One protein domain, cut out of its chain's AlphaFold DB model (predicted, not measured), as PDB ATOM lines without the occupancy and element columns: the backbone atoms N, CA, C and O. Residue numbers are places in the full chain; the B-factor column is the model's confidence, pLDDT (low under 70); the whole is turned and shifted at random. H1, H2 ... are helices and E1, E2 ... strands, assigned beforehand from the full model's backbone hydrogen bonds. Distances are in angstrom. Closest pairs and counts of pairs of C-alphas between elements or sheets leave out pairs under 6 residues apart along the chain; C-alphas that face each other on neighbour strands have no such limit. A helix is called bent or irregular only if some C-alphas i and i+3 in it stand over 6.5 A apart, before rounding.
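What this domain is: This is residues 70 to 182 of the 183 residues of an uncharacterized protein of Actinobacteria bacterium ADurb.Bin444 (UniProt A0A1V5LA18). Picture a small three-stranded sheet, E1, E5 and E2, set between two helices: H1 packs over one face and H3 over the other. The long helix H2 packs on H1, and the hairpin of E3 and E4 lies at one end of the body, past the last residue of E1. The printed part has 113 residues with three named helices and five named strands, in the order E1 E2 H1 E3 E4 H2 E5 H3, of mixed class. The three-stranded sheet runs E1 E5 E2 and is mixed, while E3 and E4 are antiparallel. The whole is compact, with a radius of gyration of the C-alphas of 14.8 A, but flat, spanning 42 by 39 by 21 A.

How they stand to each other: Begin at E1, residues 70 to 75, an edge strand parallel to E5, residues 151 to 156, at 25 degrees; look for N 73 and O 153, 2.8 A apart. On the other side of E5 find E2, residues 87 to 89, antiparallel to it at 145 degrees, with N 154 and O 88 2.9 A apart. H1, residues 93 to 102, and H3, residues 167 to 181, are on opposite faces of this sheet, making three layers, helices on both faces of a sheet. H1 lies over E1 and E5 at a height over the sheet of 9.8 A; its closest C-alphas to E1 are those of Phe 100 and Tyr 73, 6.4 A apart. On the local plane it stands at 31 degrees to E5, only just slantwise to the strands. The closest C-alphas of H3 and E5 are those of Ala 172 and Arg 156, 6.5 A apart. E3, residues 104 to 108, and E4, residues 114 to 118, form an antiparallel hairpin at 156 degrees, with N 105 and O 117 2.9 A apart. H2, residues 131 to 147, touches H1, closest at the C-alphas of Phe 142 and Pro 93, 5.4 A apart, at a steep tilt of 40 degrees, opposite ways. H2 only grazes the sheet, with residues 142 to 146, and is apart from H3. Every O i to N i+4 pair is within hydrogen-bond range in H1 and H3, and 11 of 13 in H2.

Where its parts are: Find C-alpha 70 at (253.885, 152.654, 324.111); from there E1 runs 15.0 A. E2 is 6.8 A long, H1 13.9 A, E3 13.0 A and E4 11.6 A. H2 starts at C-alpha 131, (244.639, 133.306, 335.115), and runs 23.8 A; it is irregular, but only just, with C-alphas 133 and 136 6.6 A apart. E5 is 15.3 A long, and H3 runs 20.8 A to C-alpha 181 at (261.593, 160.647, 317.178).

The domain as a whole: The two C-alphas farthest apart, those of Ser 112 and Gly 182, are 42.2 A apart. The printed part has no cut. The links E1 to E2 and E4 to H2 are long. Look with care at residues 108 to 114, where pLDDT is under 70; the mean of the printed part is 92.4.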
ATOM      1  N   LEU A  70     254.037 153.729 325.097       96.06
ATOM      2  CA  LEU A  70     253.885 152.654 324.111       96.06
ATOM      3  C   LEU A  70     253.790 151.279 324.789       96.06
ATOM      4  O   LEU A  70     254.631 150.925 325.617       96.06
ATOM      5  N   MET A  71     252.831 150.459 324.359       97.44
ATOM      6  CA  MET A  71     252.674 149.062 324.765       97.44
ATOM      7  C   MET A  71     252.575 148.166 323.525       97.44
ATOM      8  O   MET A  71     251.584 148.196 322.800       97.44
ATOM      9  N   LEU A  72     253.610 147.362 323.266       97.75
ATOM     10  CA  LEU A  72     253.752 146.605 322.017       97.75
ATOM     11  C   LEU A  72     253.849 145.098 322.260       97.75
ATOM     12  O   LEU A  72     254.674 144.641 323.051       97.75
ATOM     13  N   TYR A  73     253.069 144.318 321.514       98.19
ATOM     14  CA  TYR A  73     253.260 142.877 321.405       98.19
ATOM     15  C   TYR A  73     254.419 142.569 320.450       98.19
ATOM     16  O   TYR A  73     254.412 142.995 319.295       98.19
ATOM     17  N   ALA A  74     255.421 141.820 320.905       96.75
ATOM     18  CA  ALA A  74     256.563 141.439 320.076       96.75
ATOM     19  C   ALA A  74     256.217 140.231 319.186       96.75
ATOM     20  O   ALA A  74     256.471 139.078 319.535       96.75
ATOM     21  N   ASN A  75     255.651 140.501 318.014       96.94
ATOM     22  CA  ASN A  75     255.326 139.486 317.021       96.94
ATOM     23  C   ASN A  75     256.606 139.052 316.292       96.94
ATOM     24  O   ASN A  75     257.316 139.861 315.692       96.94
ATOM     25  N   ASN A  76     256.951 137.770 316.366       95.62
ATOM     26  CA  ASN A  76     258.158 137.231 315.740       95.62
ATOM     27  C   ASN A  76     257.872 136.290 314.563       95.62
ATOM     28  O   ASN A  76     258.823 135.744 314.012       95.62
ATOM     29  N   TYR A  77     256.612 136.084 314.187       94.31
ATOM     30  CA  TYR A  77     256.203 134.988 313.308       94.31
ATOM     31  C   TYR A  77     255.566 135.445 311.992       94.31
ATOM     32  O   TYR A  77     255.591 134.681 311.030       94.31
ATOM     33  N   GLU A  78     255.029 136.664 311.924       94.31
ATOM     34  CA  GLU A  78     254.445 137.219 310.696       94.31
ATOM     35  C   GLU A  78     255.484 137.898 309.807       94.31
ATOM     36  O   GLU A  78     256.409 138.554 310.289       94.31
ATOM     37  N   LEU A  79     255.294 137.763 308.494       94.00
ATOM     38  CA  LEU A  79     255.977 138.580 307.496       94.00
ATOM     39  C   LEU A  79     255.404 140.002 307.482       94.00
ATOM     40  O   LEU A  79     254.337 140.266 308.026       94.00
ATOM     41  N   VAL A  80     256.150 140.913 306.860       95.31
ATOM     42  CA  VAL A  80     255.700 142.283 306.609       95.31
ATOM     43  C   VAL A  80     255.281 142.392 305.150       95.31
ATOM     44  O   VAL A  80     256.054 142.021 304.264       95.31
ATOM     45  N   ASP A  81     254.084 142.914 304.911       93.62
ATOM     46  CA  ASP A  81     253.522 143.157 303.582       93.62
ATOM     47  C   ASP A  81     252.574 144.375 303.603       93.62
ATOM     48  O   ASP A  81     252.617 145.186 304.529       93.62
ATOM     49  N   GLY A  82     251.771 144.558 302.550       90.12
ATOM     50  CA  GLY A  82     250.859 145.701 302.434       90.12
ATOM     51  C   GLY A  82     249.719 145.714 303.458       90.12
ATOM     52  O   GLY A  82     249.184 146.785 303.728       90.12
ATOM     53  N   GLU A  83     249.363 144.561 304.024       92.75
ATOM     54  CA  GLU A  83     248.331 144.426 305.059       92.75
ATOM     55  C   GLU A  83     248.950 144.343 306.461       92.75
ATOM     56  O   GLU A  83     248.343 144.785 307.433       92.75
ATOM     57  N   HIS A  84     250.188 143.851 306.564       94.31
ATOM     58  CA  HIS A  84     250.894 143.604 307.820       94.31
ATOM     59  C   HIS A  84     252.125 144.520 307.965       94.31
ATOM     60  O   HIS A  84     253.250 144.098 307.678       94.31
ATOM     61  N   PRO A  85     251.979 145.781 308.415       96.81
ATOM     62  CA  PRO A  85     253.112 146.694 308.573       96.81
ATOM     63  C   PRO A  85     254.035 146.293 309.738       96.81
ATOM     64  O   PRO A  85     253.654 145.531 310.627       96.81
ATOM     65  N   ILE A  86     255.259 146.842 309.778       97.19
ATOM     66  CA  ILE A  86     256.237 146.567 310.856       97.19
ATOM     67  C   ILE A  86     255.670 146.916 312.237       97.19
ATOM     68  O   ILE A  86     255.832 146.141 313.179       97.19
ATOM     69  N   VAL A  87     255.018 148.073 312.356       97.06
ATOM     70  CA  VAL A  87     254.273 148.481 313.549       97.06
ATOM     71  C   VAL A  87     252.822 148.659 313.159       97.06
ATOM     72  O   VAL A  87     252.510 149.418 312.241       97.06
ATOM     73  N   GLU A  88     251.951 147.986 313.894       96.94
ATOM     74  CA  GLU A  88     250.507 148.044 313.724       96.94
ATOM     75  C   GLU A  88     249.864 148.503 315.027       96.94
ATOM     76  O   GLU A  88     250.188 147.989 316.099       96.94
ATOM     77  N   GLU A  89     248.975 149.485 314.924       97.00
ATOM     78  CA  GLU A  89     248.164 149.972 316.037       97.00
ATOM     79  C   GLU A  89     246.886 149.145 316.148       97.00
ATOM     80  O   GLU A  89     246.168 148.967 315.162       97.00
ATOM     81  N   LEU A  90     246.593 148.672 317.355       98.12
ATOM     82  CA  LEU A  90     245.384 147.910 317.652       98.12
ATOM     83  C   LEU A  90     244.296 148.894 318.088       98.12
ATOM     84  O   LEU A  90     244.556 149.801 318.876       98.12
ATOM     85  N   GLN A  91     243.086 148.744 317.557       97.62
ATOM     86  CA  GLN A  91     242.097 149.825 317.561       97.62
ATOM     87  C   GLN A  91     241.253 149.862 318.833       97.62
ATOM     88  O   GLN A  91     240.738 150.919 319.203       97.62
ATOM     89  N   THR A  92     241.095 148.725 319.515       98.44
ATOM     90  CA  THR A  92     240.305 148.643 320.750       98.44
ATOM     91  C   THR A  92     241.038 147.888 321.859       98.44
ATOM     92  O   THR A  92     241.869 147.016 321.574       98.44
ATOM     93  N   PRO A  93     240.729 148.169 323.142       98.31
ATOM     94  CA  PRO A  93     241.303 147.417 324.254       98.31
ATOM     95  C   PRO A  93     240.974 145.923 324.177       98.31
ATOM     96  O   PRO A  93     241.809 145.109 324.561       98.31
ATOM     97  N   GLU A  94     239.808 145.542 323.649       98.38
ATOM     98  CA  GLU A  94     239.413 144.141 323.476       98.38
ATOM     99  C   GLU A  94     240.258 143.435 322.412       98.38
ATOM    100  O   GLU A  94     240.713 142.314 322.641       98.38
ATOM    101  N   GLU A  95     240.487 144.087 321.268       98.25
ATOM    102  CA  GLU A  95     241.340 143.572 320.194       98.25
ATOM    103  C   GLU A  95     242.780 143.417 320.683       98.25
ATOM    104  O   GLU A  95     243.379 142.343 320.568       98.25
ATOM    105  N   ALA A  96     243.314 144.466 321.307       98.44
ATOM    106  CA  ALA A  96     244.660 144.460 321.843       98.44
ATOM    107  C   ALA A  96     244.838 143.376 322.909       98.44
ATOM    108  O   ALA A  96     245.769 142.570 322.838       98.44
ATOM    109  N   LEU A  97     243.908 143.283 323.860       98.50
ATOM    110  CA  LEU A  97     243.944 142.238 324.872       98.50
ATOM    111  C   LEU A  97     243.858 140.847 324.241       98.50
ATOM    112  O   LEU A  97     244.548 139.946 324.705       98.50
ATOM    113  N   ALA A  98     243.067 140.652 323.181       98.50
ATOM    114  CA  ALA A  98     242.970 139.365 322.496       98.50
ATOM    115  C   ALA A  98     244.309 138.933 321.880       98.50
ATOM    116  O   ALA A  98     244.704 137.777 322.053       98.50
ATOM    117  N   VAL A  99     245.036 139.854 321.237       98.31
ATOM    118  CA  VAL A  99     246.369 139.591 320.668       98.31
ATOM    119  C   VAL A  99     247.358 139.177 321.759       98.31
ATOM    120  O   VAL A  99     247.982 138.115 321.669       98.31
ATOM    121  N   PHE A 100     247.458 139.958 322.837       98.25
ATOM    122  CA  PHE A 100     248.380 139.659 323.934       98.25
ATOM    123  C   PHE A 100     247.985 138.362 324.654       98.25
ATOM    124  O   PHE A 100     248.828 137.495 324.880       98.25
ATOM    125  N   ARG A 101     246.693 138.167 324.941       97.81
ATOM    126  CA  ARG A 101     246.134 136.954 325.558       97.81
ATOM    127  C   ARG A 101     246.434 135.703 324.738       97.81
ATOM    128  O   ARG A 101     246.755 134.673 325.332       97.81
ATOM    129  N   ALA A 102     246.330 135.776 323.408       97.50
ATOM    130  CA  ALA A 102     246.632 134.657 322.518       97.50
ATOM    131  C   ALA A 102     248.111 134.251 322.587       97.50
ATOM    132  O   ALA A 102     248.418 133.066 322.432       97.50
ATOM    133  N   GLY A 103     249.000 135.227 322.816       96.06
ATOM    134  CA  GLY A 103     250.424 135.026 323.069       96.06
ATOM    135  C   GLY A 103     251.094 134.095 322.060       96.06
ATOM    136  O   GLY A 103     251.825 133.170 322.429       96.06
ATOM    137  N   ALA A 104     250.764 134.314 320.787       95.81
ATOM    138  CA  ALA A 104     251.298 133.582 319.652       95.81
ATOM    139  C   ALA A 104     252.780 133.919 319.446       95.81
ATOM    140  O   ALA A 104     253.156 135.084 319.322       95.81
ATOM    141  N   THR A 105     253.648 132.916 319.404       93.44
ATOM    142  CA  THR A 105     255.083 133.116 319.178       93.44
ATOM    143  C   THR A 105     255.671 131.942 318.412       93.44
ATOM    144  O   THR A 105     255.287 130.790 318.615       93.44
ATOM    145  N   MET A 106     256.601 132.213 317.501       91.50
ATOM    146  CA  MET A 106     257.384 131.170 316.848       91.50
ATOM    147  C   MET A 106     258.481 130.695 317.803       91.50
ATOM    148  O   MET A 106     259.406 131.446 318.129       91.50
ATOM    149  N   SER A 107     258.408 129.435 318.230       79.94
ATOM    150  CA  SER A 107     259.450 128.812 319.047       79.94
ATOM    151  C   SER A 107     260.616 128.345 318.171       79.94
ATOM    152  O   SER A 107     260.459 127.460 317.327       79.94
ATOM    153  N   LYS A 108     261.817 128.891 318.412       66.56
ATOM    154  CA  LYS A 108     263.079 128.467 317.771       66.56
ATOM    155  C   LYS A 108     263.786 127.305 318.496       66.56
ATOM    156  O   LYS A 108     265.004 127.181 318.430       66.56
ATOM    157  N   GLY A 109     263.028 126.428 319.161       53.53
ATOM    158  CA  GLY A 109     263.518 125.100 319.561       53.53
ATOM    159  C   GLY A 109     264.467 125.056 320.764       53.53
ATOM    160  O   GLY A 109     265.385 124.241 320.784       53.53
ATOM    161  N   THR A 110     264.252 125.883 321.792       50.94
ATOM    162  CA  THR A 110     264.901 125.691 323.111       50.94
ATOM    163  C   THR A 110     264.055 124.858 324.082       50.94
ATOM    164  O   THR A 110     264.531 124.471 325.146       50.94
ATOM    165  N   THR A 111     262.806 124.571 323.717       52.22
ATOM    166  CA  THR A 111     261.863 123.677 324.405       52.22
ATOM    167  C   THR A 111     261.290 122.690 323.385       52.22
ATOM    168  O   THR A 111     261.417 122.900 322.181       52.22
ATOM    169  N   SER A 112     260.668 121.601 323.844       47.38
ATOM    170  CA  SER A 112     260.175 120.478 323.023       47.38
ATOM    171  C   SER A 112     259.149 120.829 321.927       47.38
ATOM    172  O   SER A 112     258.663 119.926 321.252       47.38
ATOM    173  N   ALA A 113     258.795 122.106 321.752       49.81
ATOM    174  CA  ALA A 113     257.863 122.589 320.744       49.81
ATOM    175  C   ALA A 113     258.596 123.396 319.659       49.81
ATOM    176  O   ALA A 113     259.238 124.410 319.942       49.81
ATOM    177  N   THR A 114     258.460 122.955 318.410       62.69
ATOM    178  CA  THR A 114     258.865 123.676 317.195       62.69
ATOM    179  C   THR A 114     257.621 124.187 316.473       62.69
ATOM    180  O   THR A 114     256.664 123.429 316.326       62.69
ATOM    181  N   GLY A 115     257.650 125.429 315.985       82.62
ATOM    182  CA  GLY A 115     256.533 126.039 315.253       82.62
ATOM    183  C   GLY A 115     255.822 127.146 316.034       82.62
ATOM    184  O   GLY A 115     256.337 127.637 317.042       82.62
ATOM    185  N   LEU A 116     254.652 127.553 315.537       90.00
ATOM    186  CA  LEU A 116     253.811 128.562 316.177       90.00
ATOM    187  C   LEU A 116     253.179 127.970 317.441       90.00
ATOM    188  O   LEU A 116     252.460 126.972 317.377       90.00
ATOM    189  N   VAL A 117     253.464 128.577 318.588       91.69
ATOM    190  CA  VAL A 117     252.919 128.174 319.885       91.69
ATOM    191  C   VAL A 117     252.102 129.304 320.488       91.69
ATOM    192  O   VAL A 117     252.372 130.477 320.246       91.69
ATOM    193  N   HIS A 118     251.127 128.934 321.311       93.56
ATOM    194  CA  HIS A 118     250.267 129.865 322.028       93.56
ATOM    195  C   HIS A 118     250.442 129.642 323.522       93.56
ATOM    196  O   HIS A 118     250.131 128.573 324.046       93.56
ATOM    197  N   THR A 119     250.977 130.642 324.209       92.69
ATOM    198  CA  THR A 119     251.074 130.663 325.673       92.69
ATOM    199  C   THR A 119     250.425 131.948 326.141       92.69
ATOM    200  O   THR A 119     250.709 132.982 325.564       92.69
ATOM    201  N   TYR A 120     249.575 131.913 327.168       96.50
ATOM    202  CA  TYR A 120     248.906 133.116 327.677       96.50
ATOM    203  C   TYR A 120     249.922 134.253 327.918       96.50
ATOM    204  O   TYR A 120     250.895 134.059 328.648       96.50
ATOM    205  N   PHE A 121     249.741 135.404 327.250       96.25
ATOM    206  CA  PHE A 121     250.676 136.547 327.284       96.25
ATOM    207  C   PHE A 121     252.111 136.258 326.806       96.25
ATOM    208  O   PHE A 121     253.044 136.973 327.163       96.25
ATOM    209  N   ALA A 122     252.309 135.195 326.021       93.75
ATOM    210  CA  ALA A 122     253.618 134.653 325.650       93.75
ATOM    211  C   ALA A 122     254.540 134.443 326.871       93.75
ATOM    212  O   ALA A 122     255.766 134.499 326.768       93.75
ATOM    213  N   ASN A 123     253.943 134.195 328.041       91.62
ATOM    214  CA  ASN A 123     254.625 134.147 329.321       91.62
ATOM    215  C   ASN A 123     254.321 132.821 330.020       91.62
ATOM    216  O   ASN A 123     253.189 132.552 330.398       91.62
ATOM    217  N   ILE A 124     255.344 131.995 330.229       89.00
ATOM    218  CA  ILE A 124     255.207 130.701 330.918       89.00
ATOM    219  C   ILE A 124     255.181 130.827 332.453       89.00
ATOM    220  O   ILE A 124     254.966 129.832 333.150       89.00
ATOM    221  N   PHE A 125     255.407 132.028 332.989       89.94
ATOM    222  CA  PHE A 125     255.572 132.288 334.416       89.94
ATOM    223  C   PHE A 125     254.345 132.978 335.017       89.94
ATOM    224  O   PHE A 125     253.976 134.077 334.605       89.94
ATOM    225  N   GLY A 126     253.773 132.376 336.059       89.44
ATOM    226  CA  GLY A 126     252.765 132.973 336.940       89.44
ATOM    227  C   GLY A 126     251.396 133.191 336.291       89.44
ATOM    228  O   GLY A 126     250.420 132.569 336.700       89.44
ATOM    229  N   ALA A 127     251.308 134.072 335.293       92.62
ATOM    230  CA  ALA A 127     250.050 134.501 334.685       92.62
ATOM    231  C   ALA A 127     249.196 133.333 334.144       92.62
ATOM    232  O   ALA A 127     247.999 133.316 334.432       92.62
ATOM    233  N   PRO A 128     249.753 132.311 333.456       93.69
ATOM    234  CA  PRO A 128     248.968 131.138 333.067       93.69
ATOM    235  C   PRO A 128     248.425 130.338 334.258       93.69
ATOM    236  O   PRO A 128     247.334 129.781 334.169       93.69
ATOM    237  N   GLN A 129     249.175 130.264 335.364       95.94
ATOM    238  CA  GLN A 129     248.798 129.519 336.570       95.94
ATOM    239  C   GLN A 129     247.777 130.280 337.434       95.94
ATOM    240  O   GLN A 129     246.987 129.650 338.130       95.94
ATOM    241  N   TYR A 130     247.763 131.616 337.366       95.81
ATOM    242  CA  TYR A 130     246.870 132.502 338.124       95.81
ATOM    243  C   TYR A 130     245.918 133.282 337.213       95.81
ATOM    244  O   TYR A 130     245.650 134.462 337.435       95.81
ATOM    245  N   ARG A 131     245.403 132.631 336.169       95.94
ATOM    246  CA  ARG A 131     244.639 133.306 335.115       95.94
ATOM    247  C   ARG A 131     243.397 134.036 335.631       95.94
ATOM    248  O   ARG A 131     243.149 135.156 335.205       95.94
ATOM    249  N   GLU A 132     242.660 133.443 336.569       97.12
ATOM    250  CA  GLU A 132     241.468 134.065 337.171       97.12
ATOM    251  C   GLU A 132     241.791 135.375 337.905       97.12
ATOM    252  O   GLU A 132     240.977 136.291 337.916       97.12
ATOM    253  N   LEU A 133     242.994 135.481 338.480       97.06
ATOM    254  CA  LEU A 133     243.476 136.702 339.121       97.06
ATOM    255  C   LEU A 133     244.033 137.698 338.095       97.06
ATOM    256  O   LEU A 133     243.860 138.903 338.251       97.06
ATOM    257  N   HIS A 134     244.714 137.206 337.057       97.25
ATOM    258  CA  HIS A 134     245.393 138.043 336.072       97.25
ATOM    259  C   HIS A 134     244.439 138.689 335.056       97.25
ATOM    260  O   HIS A 134     244.628 139.854 334.725       97.25
ATOM    261  N   GLU A 135     243.422 137.975 334.560       97.50
ATOM    262  CA  GLU A 135     242.494 138.499 333.541       97.50
ATOM    263  C   GLU A 135     241.847 139.847 333.918       97.50
ATOM    264  O   GLU A 135     241.981 140.778 333.123       97.50
ATOM    265  N   PRO A 136     241.222 140.032 335.101       98.06
ATOM    266  CA  PRO A 136     240.612 141.321 335.442       98.06
ATOM    267  C   PRO A 136     241.642 142.458 335.560       98.06
ATOM    268  O   PRO A 136     241.340 143.602 335.229       98.06
ATOM    269  N   LEU A 137     242.873 142.152 335.989       97.50
ATOM    270  CA  LEU A 137     243.960 143.134 336.051       97.50
ATOM    271  C   LEU A 137     244.420 143.539 334.647       97.50
ATOM    272  O   LEU A 137     244.607 144.722 334.372       97.50
ATOM    273  N   ALA A 138     244.566 142.567 333.743       98.06
ATOM    274  CA  ALA A 138     244.908 142.823 332.352       98.06
ATOM    275  C   ALA A 138     243.826 143.668 331.665       98.06
ATOM    276  O   ALA A 138     244.150 144.660 331.017       98.06
ATOM    277  N   GLU A 139     242.546 143.345 331.860       98.38
ATOM    278  CA  GLU A 139     241.429 144.143 331.342       98.38
ATOM    279  C   GLU A 139     241.497 145.596 331.828       98.38
ATOM    280  O   GLU A 139     241.431 146.522 331.015       98.38
ATOM    281  N   GLN A 140     241.722 145.814 333.128       98.31
ATOM    282  CA  GLN A 140     241.860 147.155 333.700       98.31
ATOM    283  C   GLN A 140     243.048 147.931 333.107       98.31
ATOM    284  O   GLN A 140     242.921 149.126 332.815       98.31
ATOM    285  N   VAL A 141     244.198 147.273 332.925       98.44
ATOM    286  CA  VAL A 141     245.401 147.887 332.342       98.44
ATOM    287  C   VAL A 141     245.157 148.284 330.890       98.44
ATOM    288  O   VAL A 141     245.422 149.430 330.538       98.44
ATOM    289  N   PHE A 142     244.607 147.395 330.059       98.62
ATOM    290  CA  PHE A 142     244.345 147.695 328.648       98.62
ATOM    291  C   PHE A 142     243.302 148.805 328.499       98.62
ATOM    292  O   PHE A 142     243.531 149.760 327.760       98.62
ATOM    293  N   GLN A 143     242.205 148.767 329.258       98.50
ATOM    294  CA  GLN A 143     241.228 149.862 329.257       98.50
ATOM    295  C   GLN A 143     241.862 151.201 329.649       98.50
ATOM    296  O   GLN A 143     241.562 152.236 329.053       98.50
ATOM    297  N   SER A 144     242.745 151.192 330.650       98.50
ATOM    298  CA  SER A 144     243.425 152.404 331.111       98.50
ATOM    299  C   SER A 144     244.436 152.915 330.092       98.50
ATOM    300  O   SER A 144     244.449 154.113 329.841       98.50
ATOM    301  N   ALA A 145     245.190 152.021 329.444       98.38
ATOM    302  CA  ALA A 145     246.135 152.360 328.384       98.38
ATOM    303  C   ALA A 145     245.442 153.112 327.237       98.38
ATOM    304  O   ALA A 145     245.856 154.213 326.876       98.38
ATOM    305  N   PHE A 146     244.328 152.575 326.730       98.38
ATOM    306  CA  PHE A 146     243.551 153.233 325.677       98.38
ATOM    307  C   PHE A 146     242.956 154.566 326.146       98.38
ATOM    308  O   PHE A 146     243.038 155.569 325.440       98.38
ATOM    309  N   ARG A 147     242.397 154.614 327.363       97.69
ATOM    310  CA  ARG A 147     241.818 155.846 327.922       97.69
ATOM    311  C   ARG A 147     242.858 156.953 328.110       97.69
ATOM    312  O   ARG A 147     242.520 158.121 327.938       97.69
ATOM    313  N   SER A 148     244.093 156.609 328.474       96.12
ATOM    314  CA  SER A 148     245.177 157.576 328.674       96.12
ATOM    315  C   SER A 148     245.972 157.884 327.402       96.12
ATOM    316  O   SER A 148     246.961 158.605 327.484       96.12
ATOM    317  N   GLY A 149     245.553 157.370 326.239       95.94
ATOM    318  CA  GLY A 149     246.190 157.653 324.951       95.94
ATOM    319  C   GLY A 149     247.534 156.951 324.737       95.94
ATOM    320  O   GLY A 149     248.341 157.431 323.946       95.94
ATOM    321  N   VAL A 150     247.789 155.839 325.434       97.50
ATOM    322  CA  VAL A 150     248.957 154.985 325.172       97.50
ATOM    323  C   VAL A 150     248.817 154.378 323.784       97.50
ATOM    324  O   VAL A 150     247.761 153.845 323.444       97.50
ATOM    325  N   PHE A 151     249.895 154.386 323.005       97.44
ATOM    326  CA  PHE A 151     249.928 153.643 321.753       97.44
ATOM    327  C   PHE A 151     249.989 152.143 322.058       97.44
ATOM    328  O   PHE A 151     251.010 151.648 322.549       97.44
ATOM    329  N   VAL A 152     248.914 151.408 321.774       98.50
ATOM    330  CA  VAL A 152     248.861 149.954 321.966       98.50
ATOM    331  C   VAL A 152     248.883 149.259 320.612       98.50
ATOM    332  O   VAL A 152     248.068 149.541 319.739       98.50
ATOM    333  N   GLY A 153     249.826 148.341 320.422       97.88
ATOM    334  CA  GLY A 153     250.050 147.755 319.108       97.88
ATOM    335  C   GLY A 153     250.829 146.454 319.117       97.88
ATOM    336  O   GLY A 153     251.090 145.858 320.164       97.88
ATOM    337  N   GLN A 154     251.252 146.036 317.931       97.50
ATOM    338  CA  GLN A 154     252.226 144.967 317.750       97.50
ATOM    339  C   GLN A 154     253.403 145.415 316.881       97.50
ATOM    340  O   GLN A 154     253.263 146.231 315.972       97.50
ATOM    341  N   LEU A 155     254.579 144.866 317.189       97.88
ATOM    342  CA  LEU A 155     255.839 145.089 316.490       97.88
ATOM    343  C   LEU A 155     256.298 143.776 315.852       97.88
ATOM    344  O   LEU A 155     256.646 142.824 316.556       97.88
ATOM    345  N   ARG A 156     256.347 143.732 314.519       97.56
ATOM    346  CA  ARG A 156     256.797 142.575 313.736       97.56
ATOM    347  C   ARG A 156     258.316 142.518 313.673       97.56
ATOM    348  O   ARG A 156     258.963 142.939 312.715       97.56
ATOM    349  N   THR A 157     258.887 141.928 314.714       96.44
ATOM    350  CA  THR A 157     260.325 141.652 314.831       96.44
ATOM    351  C   THR A 157     260.821 140.636 313.803       96.44
ATOM    352  O   THR A 157     262.014 140.619 313.511       96.44
ATOM    353  N   ARG A 158     259.939 139.764 313.279       95.12
ATOM    354  CA  ARG A 158     260.262 138.673 312.333       95.12
ATOM    355  C   ARG A 158     261.382 137.729 312.793       95.12
ATOM    356  O   ARG A 158     261.901 136.956 311.997       95.12
ATOM    357  N   LEU A 159     261.744 137.735 314.078       91.56
ATOM    358  CA  LEU A 159     262.879 136.954 314.580       91.56
ATOM    359  C   LEU A 159     262.685 135.443 314.380       91.56
ATOM    360  O   LEU A 159     263.657 134.705 314.246       91.56
ATOM    361  N   GLY A 160     261.440 134.975 314.373       91.06
ATOM    362  CA  GLY A 160     261.031 133.599 314.113       91.06
ATOM    363  C   GLY A 160     260.952 133.225 312.630       91.06
ATOM    364  O   GLY A 160     260.879 132.037 312.327       91.06
ATOM    365  N   VAL A 161     260.993 134.198 311.718       91.69
ATOM    366  CA  VAL A 161     260.878 133.985 310.271       91.69
ATOM    367  C   VAL A 161     262.256 133.647 309.680       91.69
ATOM    368  O   VAL A 161     263.201 134.418 309.879       91.69
ATOM    369  N   PRO A 162     262.406 132.522 308.951       90.94
ATOM    370  CA  PRO A 162     263.676 132.155 308.328       90.94
ATOM    371  C   PRO A 162     264.199 133.237 307.379       90.94
ATOM    372  O   PRO A 162     263.489 133.664 306.470       90.94
ATOM    373  N   GLY A 163     265.451 133.656 307.568       92.12
ATOM    374  CA  GLY A 163     266.098 134.689 306.753       92.12
ATOM    375  C   GLY A 163     265.893 136.118 307.263       92.12
ATOM    376  O   GLY A 163     266.472 137.046 306.698       92.12
ATOM    377  N   CYS A 164     265.116 136.317 308.334       93.12
ATOM    378  CA  CYS A 164     264.882 137.623 308.954       93.12
ATOM    379  C   CYS A 164     265.562 137.785 310.323       93.12
ATOM    380  O   CYS A 164     265.305 138.766 311.014       93.12
ATOM    381  N   GLU A 165     266.446 136.866 310.724       90.06
ATOM    382  CA  GLU A 165     267.076 136.851 312.053       90.06
ATOM    383  C   GLU A 165     267.788 138.158 312.414       90.06
ATOM    384  O   GLU A 165     267.755 138.579 313.568       90.06
ATOM    385  N   ALA A 166     268.436 138.781 311.430       89.75
ATOM    386  CA  ALA A 166     269.184 140.020 311.608       89.75
ATOM    387  C   ALA A 166     268.427 141.244 311.068       89.75
ATOM    388  O   ALA A 166     268.356 142.271 311.741       89.75
ATOM    389  N   SER A 167     267.855 141.148 309.862       94.81
ATOM    390  CA  SER A 167     267.143 142.263 309.221       94.81
ATOM    391  C   SER A 167     265.828 142.600 309.921       94.81
ATOM    392  O   SER A 167     265.518 143.776 310.085       94.81
ATOM    393  N   GLY A 168     265.099 141.592 310.409       95.44
ATOM    394  CA  GLY A 168     263.820 141.759 311.095       95.44
ATOM    395  C   GLY A 168     263.913 142.685 312.312       95.44
ATOM    396  O   GLY A 168     263.271 143.740 312.306       95.44
ATOM    397  N   PRO A 169     264.743 142.356 313.323       94.12
ATOM    398  CA  PRO A 169     264.944 143.208 314.495       94.12
ATOM    399  C   PRO A 169     265.511 144.588 314.157       94.12
ATOM    400  O   PRO A 169     265.132 145.569 314.793       94.12
ATOM    401  N   LYS A 170     266.391 144.681 313.150       95.50
ATOM    402  CA  LYS A 170     266.952 145.960 312.699       95.50
ATOM    403  C   LYS A 170     265.858 146.890 312.167       95.50
ATOM    404  O   LYS A 170     265.726 148.007 312.649       95.50
ATOM    405  N   GLU A 171     265.067 146.425 311.206       96.81
ATOM    406  CA  GLU A 171     263.984 147.210 310.600       96.81
ATOM    407  C   GLU A 171     262.892 147.557 311.630       96.81
ATOM    408  O   GLU A 171     262.361 148.667 311.626       96.81
ATOM    409  N   ALA A 172     262.601 146.640 312.562       96.75
ATOM    410  CA  ALA A 172     261.703 146.892 313.690       96.75
ATOM    411  C   ALA A 172     262.215 148.023 314.600       96.75
ATOM    412  O   ALA A 172     261.445 148.903 314.985       96.75
ATOM    413  N   ALA A 173     263.515 148.034 314.913       95.44
ATOM    414  CA  ALA A 173     264.133 149.102 315.691       95.44
ATOM    415  C   ALA A 173     264.131 150.447 314.943       95.44
ATOM    416  O   ALA A 173     263.858 151.479 315.550       95.44
ATOM    417  N   GLU A 174     264.391 150.445 313.631       96.12
ATOM    418  CA  GLU A 174     264.354 151.652 312.791       96.12
ATOM    419  C   GLU A 174     262.946 152.265 312.715       96.12
ATOM    420  O   GLU A 174     262.799 153.484 312.804       96.12
ATOM    421  N   GLU A 175     261.901 151.442 312.581       95.44
ATOM    422  CA  GLU A 175     260.501 151.890 312.620       95.44
ATOM    423  C   GLU A 175     260.120 152.461 313.990       95.44
ATOM    424  O   GLU A 175     259.524 153.536 314.071       95.44
ATOM    425  N   LEU A 176     260.504 151.779 315.073       94.38
ATOM    426  CA  LEU A 176     260.242 152.260 316.426       94.38
ATOM    427  C   LEU A 176     260.953 153.595 316.692       94.38
ATOM    428  O   LEU A 176     260.361 154.504 317.271       94.38
ATOM    429  N   PHE A 177     262.197 153.739 316.227       94.38
ATOM    430  CA  PHE A 177     262.948 154.984 316.359       94.38
ATOM    431  C   PHE A 177     262.280 156.137 315.605       94.38
ATOM    432  O   PHE A 177     262.140 157.213 316.178       94.38
ATOM    433  N   ARG A 178     261.817 155.917 314.364       93.31
ATOM    434  CA  ARG A 178     261.064 156.930 313.597       93.31
ATOM    435  C   ARG A 178     259.832 157.420 314.358       93.31
ATOM    436  O   ARG A 178     259.645 158.622 314.523       93.31
ATOM    437  N   ARG A 179     259.068 156.491 314.939       88.88
ATOM    438  CA  ARG A 179     257.881 156.813 315.747       88.88
ATOM    439  C   ARG A 179     258.202 157.617 317.002       88.88
ATOM    440  O   ARG A 179     257.540 158.615 317.255       88.88
ATOM    441  N   ILE A 180     259.217 157.211 317.766       89.31
ATOM    442  CA  ILE A 180     259.601 157.908 319.006       89.31
ATOM    443  C   ILE A 180     260.233 159.275 318.702       89.31
ATOM    444  O   ILE A 180     260.022 160.231 319.441       89.31
ATOM    445  N   ALA A 181     260.989 159.388 317.608       87.25
ATOM    446  CA  ALA A 181     261.593 160.647 317.178       87.25
ATOM    447  C   ALA A 181     260.580 161.625 316.552       87.25
ATOM    448  O   ALA A 181     260.905 162.803 316.395       87.25
ATOM    449  N   GLY A 182     259.375 161.159 316.200       70.69
ATOM    450  CA  GLY A 182     258.341 161.960 315.541       70.69
ATOM    451  C   GLY A 182     258.673 162.325 314.089       70.69
ATOM    452  O   GLY A 182     258.294 163.411 313.649       70.69
TER     453      GLY A 182